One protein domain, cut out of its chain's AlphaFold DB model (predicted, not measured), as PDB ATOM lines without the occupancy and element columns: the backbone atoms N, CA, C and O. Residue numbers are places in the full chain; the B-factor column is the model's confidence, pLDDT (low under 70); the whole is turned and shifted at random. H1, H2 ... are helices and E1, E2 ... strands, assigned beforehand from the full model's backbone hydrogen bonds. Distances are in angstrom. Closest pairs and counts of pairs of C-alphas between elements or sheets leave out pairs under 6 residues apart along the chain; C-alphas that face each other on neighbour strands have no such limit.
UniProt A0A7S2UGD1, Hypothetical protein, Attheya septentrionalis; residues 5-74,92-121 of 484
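What this domain is: This is residues 5 to 74 and 92 to 121 of the 484 residues of the protein "Hypothetical protein" of Attheya septentrionalis (UniProt A0A7S2UGD1). The long helix H1 lies alongside a small sheet of two parallel strands, E1 and E2; residues 35 to 43, of which residue 35 belongs to H1 and the others to the link after it, stick out at one end, and the short helix H2 sits at the far end. A long stretch with no named element, residues 92 to 121, passes E2, where residues 106 to 107 pair with it, and runs on toward H2. The 100 printed residues hold two named helices and two named strands, in the order E1, H1, E2, H2; the class is mixed, helices and strands, with 40 residues in named elements, under half. The whole is loose, with a radius of gyration of the C-alphas of 16.9 A, and spans 60 by 26 by 19 A.

How they stand to each other: E1, residues 5 to 8, and E2, residues 48 to 52, are parallel neighbours, their directions 18 degrees apart. N 7 and O 50 are 3.0 A apart and N 50 and O 5 are 2.8 A apart, both within hydrogen-bond range. With H1, residues 13 to 35, they make a strand-helix-strand unit, two parallel strands joined through a helix, with a right-handed crossover. The closest C-alphas of H1 and E2, those of Lys 23 and Leu 49, are 7.5 A apart. E1 and H1 are near each other, with 5 pairs of C-alphas within 10 A. H2, residues 67 to 74, is apart from E1 and H1. In H1 and H2 every O i to N i+4 pair is within hydrogen-bond range.

Where its parts are: E1 begins at C-alpha 5, (17.718, -6.052, 21.776). H1 is 33.3 A long, and E2 13.4 A. H2 ends at C-alpha 74, (45.456, -30.939, 18.858).

The domain as a whole: The C-alphas farthest apart, those of His 39 and Ala 74, are 59.8 A apart. Residues 75 to 91 are not printed; C-alphas 74 and 92 are 23.3 A apart across the cut. The links H1 to E2 and E2 to H2 are long. The model's pLDDT is under 70 in residues 33 to 45 and 92 to 105.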
ATOM      1  N   ILE A   5      18.299  -4.708  21.812       91.75
ATOM      2  CA  ILE A   5      17.718  -6.052  21.776       91.75
ATOM      3  C   ILE A   5      18.848  -7.053  21.963       91.75
ATOM      4  O   ILE A   5      19.809  -7.060  21.193       91.75
ATOM      5  N   VAL A   6      18.713  -7.910  22.975       93.31
ATOM      6  CA  VAL A   6      19.712  -8.918  23.340       93.31
ATOM      7  C   VAL A   6      19.127 -10.315  23.155       93.31
ATOM      8  O   VAL A   6      18.039 -10.588  23.658       93.31
ATOM      9  N   TYR A   7      19.836 -11.206  22.460       93.94
ATOM     10  CA  TYR A   7      19.392 -12.589  22.232       93.94
ATOM     11  C   TYR A   7      20.560 -13.584  22.119       93.94
ATOM     12  O   TYR A   7      21.733 -13.203  22.059       93.94
ATOM     13  N   GLY A   8      20.241 -14.881  22.139       93.00
ATOM     14  CA  GLY A   8      21.202 -15.978  21.999       93.00
ATOM     15  C   GLY A   8      21.351 -16.461  20.553       93.00
ATOM     16  O   GLY A   8      20.355 -16.574  19.848       93.00
ATOM     17  N   GLU A   9      22.572 -16.772  20.113       94.38
ATOM     18  CA  GLU A   9      22.809 -17.434  18.816       94.38
ATOM     19  C   GLU A   9      22.783 -18.955  18.972       94.38
ATOM     20  O   GLU A   9      23.528 -19.494  19.786       94.38
ATOM     21  N   GLU A  10      22.018 -19.658  18.141       92.94
ATOM     22  CA  GLU A  10      21.890 -21.124  18.161       92.94
ATOM     23  C   GLU A  10      22.452 -21.764  16.873       92.94
ATOM     24  O   GLU A  10      22.485 -21.121  15.819       92.94
ATOM     25  N   PRO A  11      22.939 -23.022  16.907       90.31
ATOM     26  CA  PRO A  11      23.648 -23.621  15.775       90.31
ATOM     27  C   PRO A  11      22.739 -24.257  14.713       90.31
ATOM     28  O   PRO A  11      23.246 -24.688  13.669       90.31
ATOM     29  N   GLY A  12      21.434 -24.375  14.969       88.94
ATOM     30  CA  GLY A  12      20.492 -24.997  14.042       88.94
ATOM     31  C   GLY A  12      20.188 -24.124  12.821       88.94
ATOM     32  O   GLY A  12      20.428 -22.918  12.805       88.94
ATOM     33  N   THR A  13      19.746 -24.757  11.729       89.62
ATOM     34  CA  THR A  13      19.497 -24.046  10.461       89.62
ATOM     35  C   THR A  13      18.346 -23.058  10.599       89.62
ATOM     36  O   THR A  13      18.479 -21.922  10.158       89.62
ATOM     37  N   TYR A  14      17.248 -23.498  11.213       91.56
ATOM     38  CA  TYR A  14      16.057 -22.681  11.399       91.56
ATOM     39  C   TYR A  14      16.358 -21.486  12.309       91.56
ATOM     40  O   TYR A  14      16.074 -20.346  11.958       91.56
ATOM     41  N   GLU A  15      17.041 -21.722  13.427       92.94
ATOM     42  CA  GLU A  15      17.391 -20.684  14.394       92.94
ATOM     43  C   GLU A  15      18.345 -19.643  13.794       92.94
ATOM     44  O   GLU A  15      18.219 -18.448  14.062       92.94
ATOM     45  N   ARG A  16      19.270 -20.076  12.928       90.75
ATOM     46  CA  ARG A  16      20.144 -19.172  12.169       90.75
ATOM     47  C   ARG A  16      19.377 -18.320  11.169       90.75
ATOM     48  O   ARG A  16      19.680 -17.138  11.047       90.75
ATOM     49  N   GLU A  17      18.414 -18.902  10.462       92.62
ATOM     50  CA  GLU A  17      17.554 -18.164   9.533       92.62
ATOM     51  C   GLU A  17      16.711 -17.128  10.290       92.62
ATOM     52  O   GLU A  17      16.706 -15.965   9.899       92.62
ATOM     53  N   VAL A  18      16.128 -17.490  11.438       94.44
ATOM     54  CA  VAL A  18      15.410 -16.553  12.323       94.44
ATOM     55  C   VAL A  18      16.325 -15.424  12.818       94.44
ATOM     56  O   VAL A  18      15.971 -14.250  12.709       94.44
ATOM     57  N   SER A  19      17.521 -15.757  13.313       93.38
ATOM     58  CA  SER A  19      18.533 -14.777  13.745       93.38
ATOM     59  C   SER A  19      18.912 -13.816  12.611       93.38
ATOM     60  O   SER A  19      18.981 -12.602  12.811       93.38
ATOM     61  N   GLN A  20      19.086 -14.336  11.393       91.94
ATOM     62  CA  GLN A  20      19.372 -13.534  10.205       91.94
ATOM     63  C   GLN A  20      18.200 -12.615   9.835       91.94
ATOM     64  O   GLN A  20      18.415 -11.427   9.601       91.94
ATOM     65  N   THR A  21      16.962 -13.115   9.869       94.69
ATOM     66  CA  THR A  21      15.764 -12.299   9.631       94.69
ATOM     67  C   THR A  21      15.637 -11.165  10.650       94.69
ATOM     68  O   THR A  21      15.321 -10.039  10.264       94.69
ATOM     69  N   ILE A  22      15.933 -11.410  11.934       92.81
ATOM     70  CA  ILE A  22      15.968 -10.355  12.964       92.81
ATOM     71  C   ILE A  22      17.000  -9.283  12.587       92.81
ATOM     72  O   ILE A  22      16.674  -8.094  12.572       92.81
ATOM     73  N   LYS A  23      18.227  -9.691  12.239       91.62
ATOM     74  CA  LYS A  23      19.313  -8.773  11.845       91.62
ATOM     75  C   LYS A  23      18.923  -7.913  10.643       91.62
ATOM     76  O   LYS A  23      19.069  -6.694  10.696       91.62
ATOM     77  N   GLU A  24      18.387  -8.528   9.593       91.88
ATOM     78  CA  GLU A  24      17.966  -7.845   8.362       91.88
ATOM     79  C   GLU A  24      16.800  -6.882   8.602       91.88
ATOM     80  O   GLU A  24      16.832  -5.741   8.138       91.88
ATOM     81  N   THR A  25      15.808  -7.305   9.389       91.62
ATOM     82  CA  THR A  25      14.632  -6.484   9.717       91.62
ATOM     83  C   THR A  25      15.038  -5.208  10.448       91.62
ATOM     84  O   THR A  25      14.615  -4.113  10.074       91.62
ATOM     85  N   TYR A  26      15.896  -5.317  11.466       89.12
ATOM     86  CA  TYR A  26      16.341  -4.148  12.226       89.12
ATOM     87  C   TYR A  26      17.386  -3.310  11.483       89.12
ATOM     88  O   TYR A  26      17.415  -2.095  11.669       89.12
ATOM     89  N   ALA A  27      18.193  -3.906  10.598       87.25
ATOM     90  CA  ALA A  27      19.038  -3.143   9.679       87.25
ATOM     91  C   ALA A  27      18.184  -2.264   8.748       87.25
ATOM     92  O   ALA A  27      18.429  -1.064   8.630       87.25
ATOM     93  N   PHE A  28      17.136  -2.837   8.143       86.69
ATOM     94  CA  PHE A  28      16.188  -2.100   7.303       86.69
ATOM     95  C   PHE A  28      15.465  -0.998   8.086       86.69
ATOM     96  O   PHE A  28      15.416   0.148   7.635       86.69
ATOM     97  N   TYR A  29      14.967  -1.315   9.285       84.62
ATOM     98  CA  TYR A  29      14.322  -0.345  10.172       84.62
ATOM     99  C   TYR A  29      15.242   0.835  10.510       84.62
ATOM    100  O   TYR A  29      14.855   1.988  10.322       84.62
ATOM    101  N   ASN A  30      16.475   0.559  10.951       84.88
ATOM    102  CA  ASN A  30      17.453   1.589  11.304       84.88
ATOM    103  C   ASN A  30      17.846   2.454  10.091       84.88
ATOM    104  O   ASN A  30      18.028   3.662  10.239       84.88
ATOM    105  N   ASN A  31      17.931   1.867   8.891       81.50
ATOM    106  CA  ASN A  31      18.251   2.599   7.662       81.50
ATOM    107  C   ASN A  31      17.112   3.529   7.212       81.50
ATOM    108  O   ASN A  31      17.373   4.685   6.889       81.50
ATOM    109  N   ASN A  32      15.854   3.076   7.235       74.50
ATOM    110  CA  ASN A  32      14.713   3.919   6.841       74.50
ATOM    111  C   ASN A  32      14.432   5.030   7.847       74.50
ATOM    112  O   ASN A  32      14.129   6.157   7.459       74.50
ATOM    113  N   MET A  33      14.634   4.742   9.133       65.50
ATOM    114  CA  MET A  33      14.612   5.750  10.183       65.50
ATOM    115  C   MET A  33      15.588   6.895   9.893       65.50
ATOM    116  O   MET A  33      15.250   8.041  10.156       65.50
ATOM    117  N   ASN A  34      16.761   6.631   9.311       58.12
ATOM    118  CA  ASN A  34      17.710   7.684   8.939       58.12
ATOM    119  C   ASN A  34      17.271   8.513   7.712       58.12
ATOM    120  O   ASN A  34      17.758   9.630   7.550       58.12
ATOM    121  N   HIS A  35      16.359   8.012   6.870       52.84
ATOM    122  CA  HIS A  35      15.912   8.687   5.643       52.84
ATOM    123  C   HIS A  35      14.697   9.615   5.832       52.84
ATOM    124  O   HIS A  35      14.604  10.621   5.134       52.84
ATOM    125  N   GLU A  36      13.804   9.347   6.789       50.75
ATOM    126  CA  GLU A  36      12.624  10.198   7.067       50.75
ATOM    127  C   GLU A  36      12.931  11.408   7.988       50.75
ATOM    128  O   GLU A  36      12.053  12.206   8.310       50.75
ATOM    129  N   ARG A  37      14.197  11.596   8.390       52.31
ATOM    130  CA  ARG A  37      14.643  12.479   9.494       52.31
ATOM    131  C   ARG A  37      14.977  13.936   9.158       52.31
ATOM    132  O   ARG A  37      15.630  14.604   9.956       52.31
ATOM    133  N   CYS A  38      14.525  14.474   8.030       48.81
ATOM    134  CA  CYS A  38      14.778  15.890   7.726       48.81
ATOM    135  C   CYS A  38      13.757  16.877   8.322       48.81
ATOM    136  O   CYS A  38      13.985  18.074   8.164       48.81
ATOM    137  N   HIS A  39      12.667  16.441   8.980       45.22
ATOM    138  CA  HIS A  39      11.566  17.376   9.266       45.22
ATOM    139  C   HIS A  39      11.013  17.514  10.690       45.22
ATOM    140  O   HIS A  39      10.569  18.619  10.974       45.22
ATOM    141  N   ASP A  40      11.107  16.551  11.611       44.56
ATOM    142  CA  ASP A  40      10.532  16.741  12.956       44.56
ATOM    143  C   ASP A  40      11.439  16.191  14.066       44.56
ATOM    144  O   ASP A  40      11.875  15.042  14.032       44.56
ATOM    145  N   GLY A  41      11.769  17.057  15.030       48.28
ATOM    146  CA  GLY A  41      12.822  16.902  16.042       48.28
ATOM    147  C   GLY A  41      12.546  15.915  17.182       48.28
ATOM    148  O   GLY A  41      12.758  16.269  18.339       48.28
ATOM    149  N   ASP A  42      12.106  14.697  16.870       49.06
ATOM    150  CA  ASP A  42      11.973  13.603  17.840       49.06
ATOM    151  C   ASP A  42      13.173  12.635  17.698       49.06
ATOM    152  O   ASP A  42      13.309  11.909  16.706       49.06
ATOM    153  N   GLU A  43      14.102  12.658  18.661       51.91
ATOM    154  CA  GLU A  43      15.347  11.867  18.664       51.91
ATOM    155  C   GLU A  43      15.082  10.368  18.920       51.91
ATOM    156  O   GLU A  43      15.396   9.817  19.976       51.91
ATOM    157  N   ASN A  44      14.522   9.651  17.946       56.91
ATOM    158  CA  ASN A  44      14.475   8.191  18.027       56.91
ATOM    159  C   ASN A  44      15.867   7.605  17.730       56.91
ATOM    160  O   ASN A  44      16.337   7.609  16.598       56.91
ATOM    161  N   ASN A  45      16.561   7.073  18.734       67.62
ATOM    162  CA  ASN A  45      17.858   6.421  18.527       67.62
ATOM    163  C   ASN A  45      17.717   5.082  17.770       67.62
ATOM    164  O   ASN A  45      16.727   4.375  17.974       67.62
ATOM    165  N   PRO A  46      18.682   4.712  16.904       79.94
ATOM    166  CA  PRO A  46      18.683   3.408  16.245       79.94
ATOM    167  C   PRO A  46      18.726   2.280  17.282       79.94
ATOM    168  O   PRO A  46      19.371   2.400  18.326       79.94
ATOM    169  N   VAL A  47      18.049   1.170  16.986       87.56
ATOM    170  CA  VAL A  47      18.013   0.013  17.887       87.56
ATOM    171  C   VAL A  47      19.318  -0.763  17.750       87.56
ATOM    172  O   VAL A  47      19.663  -1.221  16.656       87.56
ATOM    173  N   LYS A  48      20.036  -0.929  18.862       90.56
ATOM    174  CA  LYS A  48      21.253  -1.739  18.937       90.56
ATOM    175  C   LYS A  48      20.896  -3.222  19.035       90.56
ATOM    176  O   LYS A  48      20.102  -3.611  19.889       90.56
ATOM    177  N   LEU A  49      21.505  -4.062  18.202       93.38
ATOM    178  CA  LEU A  49      21.379  -5.516  18.334       93.38
ATOM    179  C   LEU A  49      22.603  -6.090  19.035       93.38
ATOM    180  O   LEU A  49      23.736  -5.767  18.680       93.38
ATOM    181  N   VAL A  50      22.368  -6.981  19.991       93.94
ATOM    182  CA  VAL A  50      23.418  -7.694  20.712       93.94
ATOM    183  C   VAL A  50      23.118  -9.183  20.689       93.94
ATOM    184  O   VAL A  50      22.058  -9.612  21.144       93.94
ATOM    185  N   SER A  51      24.060  -9.988  20.209       94.50
ATOM    186  CA  SER A  51      23.934 -11.445  20.270       94.50
ATOM    187  C   SER A  51      24.973 -12.050  21.208       94.50
ATOM    188  O   SER A  51      26.047 -11.480  21.426       94.50
ATOM    189  N   LYS A  52      24.632 -13.169  21.854       93.56
ATOM    190  CA  LYS A  52      25.480 -13.852  22.846       93.56
ATOM    191  C   LYS A  52      25.429 -15.372  22.664       93.56
ATOM    192  O   LYS A  52      24.460 -15.922  22.159       93.56
ATOM    193  N   VAL A  53      26.459 -16.070  23.143       93.19
ATOM    194  CA  VAL A  53      26.463 -17.538  23.276       93.19
ATOM    195  C   VAL A  53      26.778 -17.880  24.728       93.19
ATOM    196  O   VAL A  53      27.927 -17.830  25.167       93.19
ATOM    197  N   GLY A  54      25.726 -18.158  25.504       89.75
ATOM    198  CA  GLY A  54      25.816 -18.385  26.953       89.75
ATOM    199  C   GLY A  54      25.742 -19.850  27.389       89.75
ATOM    200  O   GLY A  54      26.045 -20.152  28.547       89.75
ATOM    201  N   TYR A  55      25.354 -20.741  26.476       92.31
ATOM    202  CA  TYR A  55      25.028 -22.139  26.756       92.31
ATOM    203  C   TYR A  55      26.159 -23.118  26.425       92.31
ATOM    204  O   TYR A  55      25.948 -24.318  26.579       92.31
ATOM    205  N   THR A  56      27.332 -22.670  25.968       96.06
ATOM    206  CA  THR A  56      28.530 -23.515  25.785       96.06
ATOM    207  C   THR A  56      29.434 -23.459  27.020       96.06
ATOM    208  O   THR A  56      29.380 -22.511  27.809       96.06
ATOM    209  N   LEU A  57      30.249 -24.495  27.228       97.44
ATOM    210  CA  LEU A  57      31.232 -24.523  28.314       97.44
ATOM    211  C   LEU A  57      32.380 -23.542  28.038       97.44
ATOM    212  O   LEU A  57      32.729 -22.735  28.903       97.44
ATOM    213  N   TYR A  58      32.957 -23.611  26.840       97.00
ATOM    214  CA  TYR A  58      33.932 -22.637  26.359       97.00
ATOM    215  C   TYR A  58      33.202 -21.576  25.549       97.00
ATOM    216  O   TYR A  58      32.328 -21.903  24.759       97.00
ATOM    217  N   HIS A  59      33.509 -20.297  25.742       95.38
ATOM    218  CA  HIS A  59      32.870 -19.258  24.940       95.38
ATOM    219  C   HIS A  59      33.475 -19.257  23.523       95.38
ATOM    220  O   HIS A  59      34.697 -19.395  23.417       95.38
ATOM    221  N   PRO A  60      32.692 -19.038  22.441       94.31
ATOM    222  CA  PRO A  60      33.220 -19.028  21.075       94.31
ATOM    223  C   PRO A  60      34.446 -18.129  20.916       94.31
ATOM    224  O   PRO A  60      35.452 -18.568  20.377       94.31
ATOM    225  N   ASN A  61      34.412 -16.913  21.471       92.38
ATOM    226  CA  ASN A  61      35.527 -15.957  21.394       92.38
ATOM    227  C   ASN A  61      36.831 -16.448  22.041       92.38
ATOM    228  O   ASN A  61      37.890 -15.987  21.634       92.38
ATOM    229  N   ASP A  62      36.775 -17.392  22.983       93.88
ATOM    230  CA  ASP A  62      37.977 -17.891  23.660       93.88
ATOM    231  C   ASP A  62      38.590 -19.110  22.951       93.88
ATOM    232  O   ASP A  62      39.653 -19.598  23.350       93.88
ATOM    233  N   LEU A  63      37.926 -19.629  21.911       95.00
ATOM    234  CA  LEU A  63      38.434 -20.729  21.097       95.00
ATOM    235  C   LEU A  63      39.477 -20.239  20.087       95.00
ATOM    236  O   LEU A  63      39.387 -19.101  19.616       95.00
ATOM    237  N   PRO A  64      40.416 -21.103  19.659       93.75
ATOM    238  CA  PRO A  64      41.310 -20.780  18.556       93.75
ATOM    239  C   PRO A  64      40.548 -20.315  17.305       93.75
ATOM    240  O   PRO A  64      39.475 -20.833  16.979       93.75
ATOM    241  N   PHE A  65      41.094 -19.313  16.619       89.50
ATOM    242  CA  PHE A  65      40.486 -18.720  15.424       89.50
ATOM    243  C   PHE A  65      41.062 -19.299  14.129       89.50
ATOM    244  O   PHE A  65      40.341 -19.473  13.153       89.50
ATOM    245  N   ASP A  66      42.354 -19.636  14.113       91.00
ATOM    246  CA  ASP A  66      43.036 -20.061  12.896       91.00
ATOM    247  C   ASP A  66      43.335 -21.579  12.854       91.00
ATOM    248  O   ASP A  66      43.590 -22.214  13.888       91.00
ATOM    249  N   PRO A  67      43.381 -22.182  11.647       92.69
ATOM    250  CA  PRO A  67      43.663 -23.608  11.478       92.69
ATOM    251  C   PRO A  67      45.015 -24.082  12.023       92.69
ATOM    252  O   PRO A  67      45.144 -25.250  12.402       92.69
ATOM    253  N   ASN A  68      46.040 -23.222  12.036       92.56
ATOM    254  CA  ASN A  68      47.372 -23.622  12.486       92.56
ATOM    255  C   ASN A  68      47.390 -23.799  14.003       92.56
ATOM    256  O   ASN A  68      47.917 -24.805  14.482       92.56
ATOM    257  N   THR A  69      46.766 -22.880  14.738       92.81
ATOM    258  CA  THR A  69      46.623 -22.975  16.194       92.81
ATOM    259  C   THR A  69      45.825 -24.216  16.587       92.81
ATOM    260  O   THR A  69      46.297 -24.998  17.415       92.81
ATOM    261  N   TRP A  70      44.689 -24.485  15.927       94.38
ATOM    262  CA  TRP A  70      43.932 -25.728  16.141       94.38
ATOM    263  C   TRP A  70      44.805 -26.976  15.956       94.38
ATOM    264  O   TRP A  70      44.861 -27.839  16.835       94.38
ATOM    265  N   LYS A  71      45.547 -27.055  14.845       91.75
ATOM    266  CA  LYS A  71      46.416 -28.198  14.532       91.75
ATOM    267  C   LYS A  71      47.557 -28.378  15.539       91.75
ATOM    268  O   LYS A  71      47.894 -29.512  15.877       91.75
ATOM    269  N   GLN A  72      48.169 -27.286  15.996       92.81
ATOM    270  CA  GLN A  72      49.261 -27.336  16.970       92.81
ATOM    271  C   GLN A  72      48.784 -27.830  18.338       92.81
ATOM    272  O   GLN A  72      49.438 -28.679  18.943       92.81
ATOM    273  N   LEU A  73      47.639 -27.331  18.809       93.19
ATOM    274  CA  LEU A  73      47.109 -27.688  20.124       93.19
ATOM    275  C   LEU A  73      46.471 -29.089  20.150       93.19
ATOM    276  O   LEU A  73      46.491 -29.749  21.186       93.19
ATOM    277  N   ALA A  74      45.953 -29.570  19.013       91.25
ATOM    278  CA  ALA A  74      45.456 -30.939  18.858       91.25
ATOM    279  C   ALA A  74      46.541 -32.002  19.105       91.25
ATOM    280  O   ALA A  74      46.287 -33.042  19.723       91.25
ATOM    281  N   VAL A  92      41.271  -8.591  19.224       28.81
ATOM    282  CA  VAL A  92      41.087  -8.023  17.909       28.81
ATOM    283  C   VAL A  92      39.589  -7.775  17.841       28.81
ATOM    284  O   VAL A  92      38.815  -8.696  17.598       28.81
ATOM    285  N   HIS A  93      39.176  -6.539  18.128       31.44
ATOM    286  CA  HIS A  93      38.032  -5.986  17.418       31.44
ATOM    287  C   HIS A  93      38.439  -6.004  15.945       31.44
ATOM    288  O   HIS A  93      39.139  -5.107  15.483       31.44
ATOM    289  N   MET A  94      38.158  -7.115  15.263       31.70
ATOM    290  CA  MET A  94      38.123  -7.100  13.812       31.70
ATOM    291  C   MET A  94      36.776  -6.526  13.443       31.70
ATOM    292  O   MET A  94      35.761  -6.940  14.002       31.70
ATOM    293  N   ASP A  95      36.830  -5.544  12.553       30.73
ATOM    294  CA  ASP A  95      35.674  -4.990  11.884       30.73
ATOM    295  C   ASP A  95      34.774  -6.137  11.435       30.73
ATOM    296  O   ASP A  95      35.210  -7.051  10.730       30.73
ATOM    297  N   ASP A  96      33.546  -6.097  11.941       38.06
ATOM    298  CA  ASP A  96      32.477  -7.008  11.590       38.06
ATOM    299  C   ASP A  96      32.448  -7.208  10.069       38.06
ATOM    300  O   ASP A  96      32.428  -6.250   9.288       38.06
ATOM    301  N   ASP A  97      32.258  -8.453   9.640       35.34
ATOM    302  CA  ASP A  97      31.760  -8.776   8.297       35.34
ATOM    303  C   ASP A  97      30.296  -8.290   8.094       35.34
ATOM    304  O   ASP A  97      29.570  -8.737   7.209       35.34
ATOM    305  N   SER A  98      29.860  -7.289   8.875       40.34
ATOM    306  CA  SER A  98      28.729  -6.398   8.618       40.34
ATOM    307  C   SER A  98      28.986  -5.461   7.436       40.34
ATOM    308  O   SER A  98      28.182  -4.563   7.190       40.34
ATOM    309  N   SER A  99      30.090  -5.616   6.702       39.38
ATOM    310  CA  SER A  99      30.405  -4.797   5.528       39.38
ATOM    311  C   SER A  99      29.365  -4.929   4.401       39.38
ATOM    312  O   SER A  99      29.262  -4.028   3.571       39.38
ATOM    313  N   SER A 100      28.522  -5.971   4.416       42.12
ATOM    314  CA  SER A 100      27.348  -6.078   3.535       42.12
ATOM    315  C   SER A 100      26.081  -5.394   4.080       42.12
ATOM    316  O   SER A 100      25.182  -5.094   3.300       42.12
ATOM    317  N   LEU A 101      26.009  -5.108   5.390       44.69
ATOM    318  CA  LEU A 101      24.838  -4.532   6.079       44.69
ATOM    319  C   LEU A 101      25.050  -3.098   6.604       44.69
ATOM    320  O   LEU A 101      24.095  -2.466   7.048       44.69
ATOM    321  N   GLY A 102      26.274  -2.562   6.567       37.91
ATOM    322  CA  GLY A 102      26.574  -1.138   6.777       37.91
ATOM    323  C   GLY A 102      26.225  -0.536   8.151       37.91
ATOM    324  O   GLY A 102      26.339   0.677   8.314       37.91
ATOM    325  N   CYS A 103      25.816  -1.325   9.149       47.44
ATOM    326  CA  CYS A 103      25.294  -0.815  10.424       47.44
ATOM    327  C   CYS A 103      26.313  -0.910  11.574       47.44
ATOM    328  O   CYS A 103      26.533  -1.982  12.125       47.44
ATOM    329  N   ARG A 104      26.847   0.234  12.035       54.50
ATOM    330  CA  ARG A 104      27.716   0.383  13.235       54.50
ATOM    331  C   ARG A 104      26.994   0.126  14.580       54.50
ATOM    332  O   ARG A 104      27.396   0.660  15.612       54.50
ATOM    333  N   HIS A 105      25.872  -0.591  14.580       60.38
ATOM    334  CA  HIS A 105      24.940  -0.690  15.716       60.38
ATOM    335  C   HIS A 105      24.760  -2.122  16.223       60.38
ATOM    336  O   HIS A 105      23.814  -2.403  16.955       60.38
ATOM    337  N   PHE A 106      25.654  -3.027  15.833       76.56
ATOM    338  CA  PHE A 106      25.590  -4.444  16.163       76.56
ATOM    339  C   PHE A 106      26.793  -4.833  17.053       76.56
ATOM    340  O   PHE A 106      27.915  -4.422  16.785       76.56
ATOM    341  N   ASP A 107      26.551  -5.565  18.148       86.19
ATOM    342  CA  ASP A 107      27.565  -6.252  18.980       86.19
ATOM    343  C   ASP A 107      27.245  -7.752  18.956       86.19
ATOM    344  O   ASP A 107      26.518  -8.274  19.811       86.19
ATOM    345  N   LEU A 108      27.702  -8.429  17.904       89.81
ATOM    346  CA  LEU A 108      27.325  -9.809  17.609       89.81
ATOM    347  C   LEU A 108      28.468 -10.763  17.942       89.81
ATOM    348  O   LEU A 108      29.638 -10.495  17.675       89.81
ATOM    349  N   VAL A 109      28.125 -11.923  18.495       91.88
ATOM    350  CA  VAL A 109      29.083 -13.026  18.577       91.88
ATOM    351  C   VAL A 109      29.178 -13.679  17.203       91.88
ATOM    352  O   VAL A 109      28.183 -14.180  16.681       91.88
ATOM    353  N   ASP A 110      30.384 -13.718  16.636       90.75
ATOM    354  CA  ASP A 110      30.637 -14.430  15.386       90.75
ATOM    355  C   ASP A 110      30.434 -15.941  15.585       90.75
ATOM    356  O   ASP A 110      31.198 -16.622  16.274       90.75
ATOM    357  N   THR A 111      29.361 -16.461  14.991       91.56
ATOM    358  CA  THR A 111      29.021 -17.890  14.943       91.56
ATOM    359  C   THR A 111      29.014 -18.430  13.511       91.56
ATOM    360  O   THR A 111      28.450 -19.502  13.232       91.56
ATOM    361  N   SER A 112      29.639 -17.698  12.586       89.56
ATOM    362  CA  SER A 112      29.787 -18.108  11.195       89.56
ATOM    363  C   SER A 112      30.623 -19.392  11.086       89.56
ATOM    364  O   SER A 112      31.441 -19.698  11.957       89.56
ATOM    365  N   PRO A 113      30.465 -20.179  10.011       89.25
ATOM    366  CA  PRO A 113      31.358 -21.305   9.758       89.25
ATOM    367  C   PRO A 113      32.845 -20.911   9.699       89.25
ATOM    368  O   PRO A 113      33.694 -21.713  10.093       89.25
ATOM    369  N   ASP A 114      33.163 -19.693   9.242       89.81
ATOM    370  CA  ASP A 114      34.541 -19.202   9.135       89.81
ATOM    371  C   ASP A 114      35.184 -18.938  10.499       89.81
ATOM    372  O   ASP A 114      36.377 -19.221  10.657       89.81
ATOM    373  N   ARG A 115      34.403 -18.555  11.522       92.12
ATOM    374  CA  ARG A 115      34.886 -18.450  12.910       92.12
ATOM    375  C   ARG A 115      35.605 -19.708  13.375       92.12
ATOM    376  O   ARG A 115      36.559 -19.651  14.149       92.12
ATOM    377  N   PHE A 116      35.106 -20.861  12.955       91.50
ATOM    378  CA  PHE A 116      35.553 -22.170  13.420       91.50
ATOM    379  C   PHE A 116      36.409 -22.887  12.368       91.50
ATOM    380  O   PHE A 116      36.568 -24.114  12.389       91.50
ATOM    381  N   LYS A 117      36.977 -22.135  11.421       90.19
ATOM    382  CA  LYS A 117      37.801 -22.682  10.348       90.19
ATOM    383  C   LYS A 117      39.007 -23.433  10.911       90.19
ATOM    384  O   LYS A 117      39.824 -22.912  11.663       90.19
ATOM    385  N   GLY A 118      39.135 -24.692  10.502       90.81
ATOM    386  CA  GLY A 118      40.203 -25.575  10.968       90.81
ATOM    387  C   GLY A 118      39.964 -26.206  12.339       90.81
ATOM    388  O   GLY A 118      40.842 -26.941  12.794       90.81
ATOM    389  N   MET A 119      38.793 -25.996  12.959       94.69
ATOM    390  CA  MET A 119      38.409 -26.701  14.181       94.69
ATOM    391  C   MET A 119      38.599 -28.212  14.024       94.69
ATOM    392  O   MET A 119      38.229 -28.817  13.010       94.69
ATOM    393  N   CYS A 120      39.180 -28.825  15.054       93.81
ATOM    394  CA  CYS A 120      39.411 -30.258  15.102       93.81
ATOM    395  C   CYS A 120      38.107 -31.021  14.876       93.81
ATOM    396  O   CYS A 120      37.128 -30.832  15.593       93.81
ATOM    397  N   ARG A 121      38.116 -31.933  13.905       92.44
ATOM    398  CA  ARG A 121      36.959 -32.782  13.608       92.44
ATOM    399  C   ARG A 121      36.911 -34.023  14.489       92.44
ATOM    400  O   ARG A 121      35.879 -34.658  14.545       92.44
TER     401      ARG A 121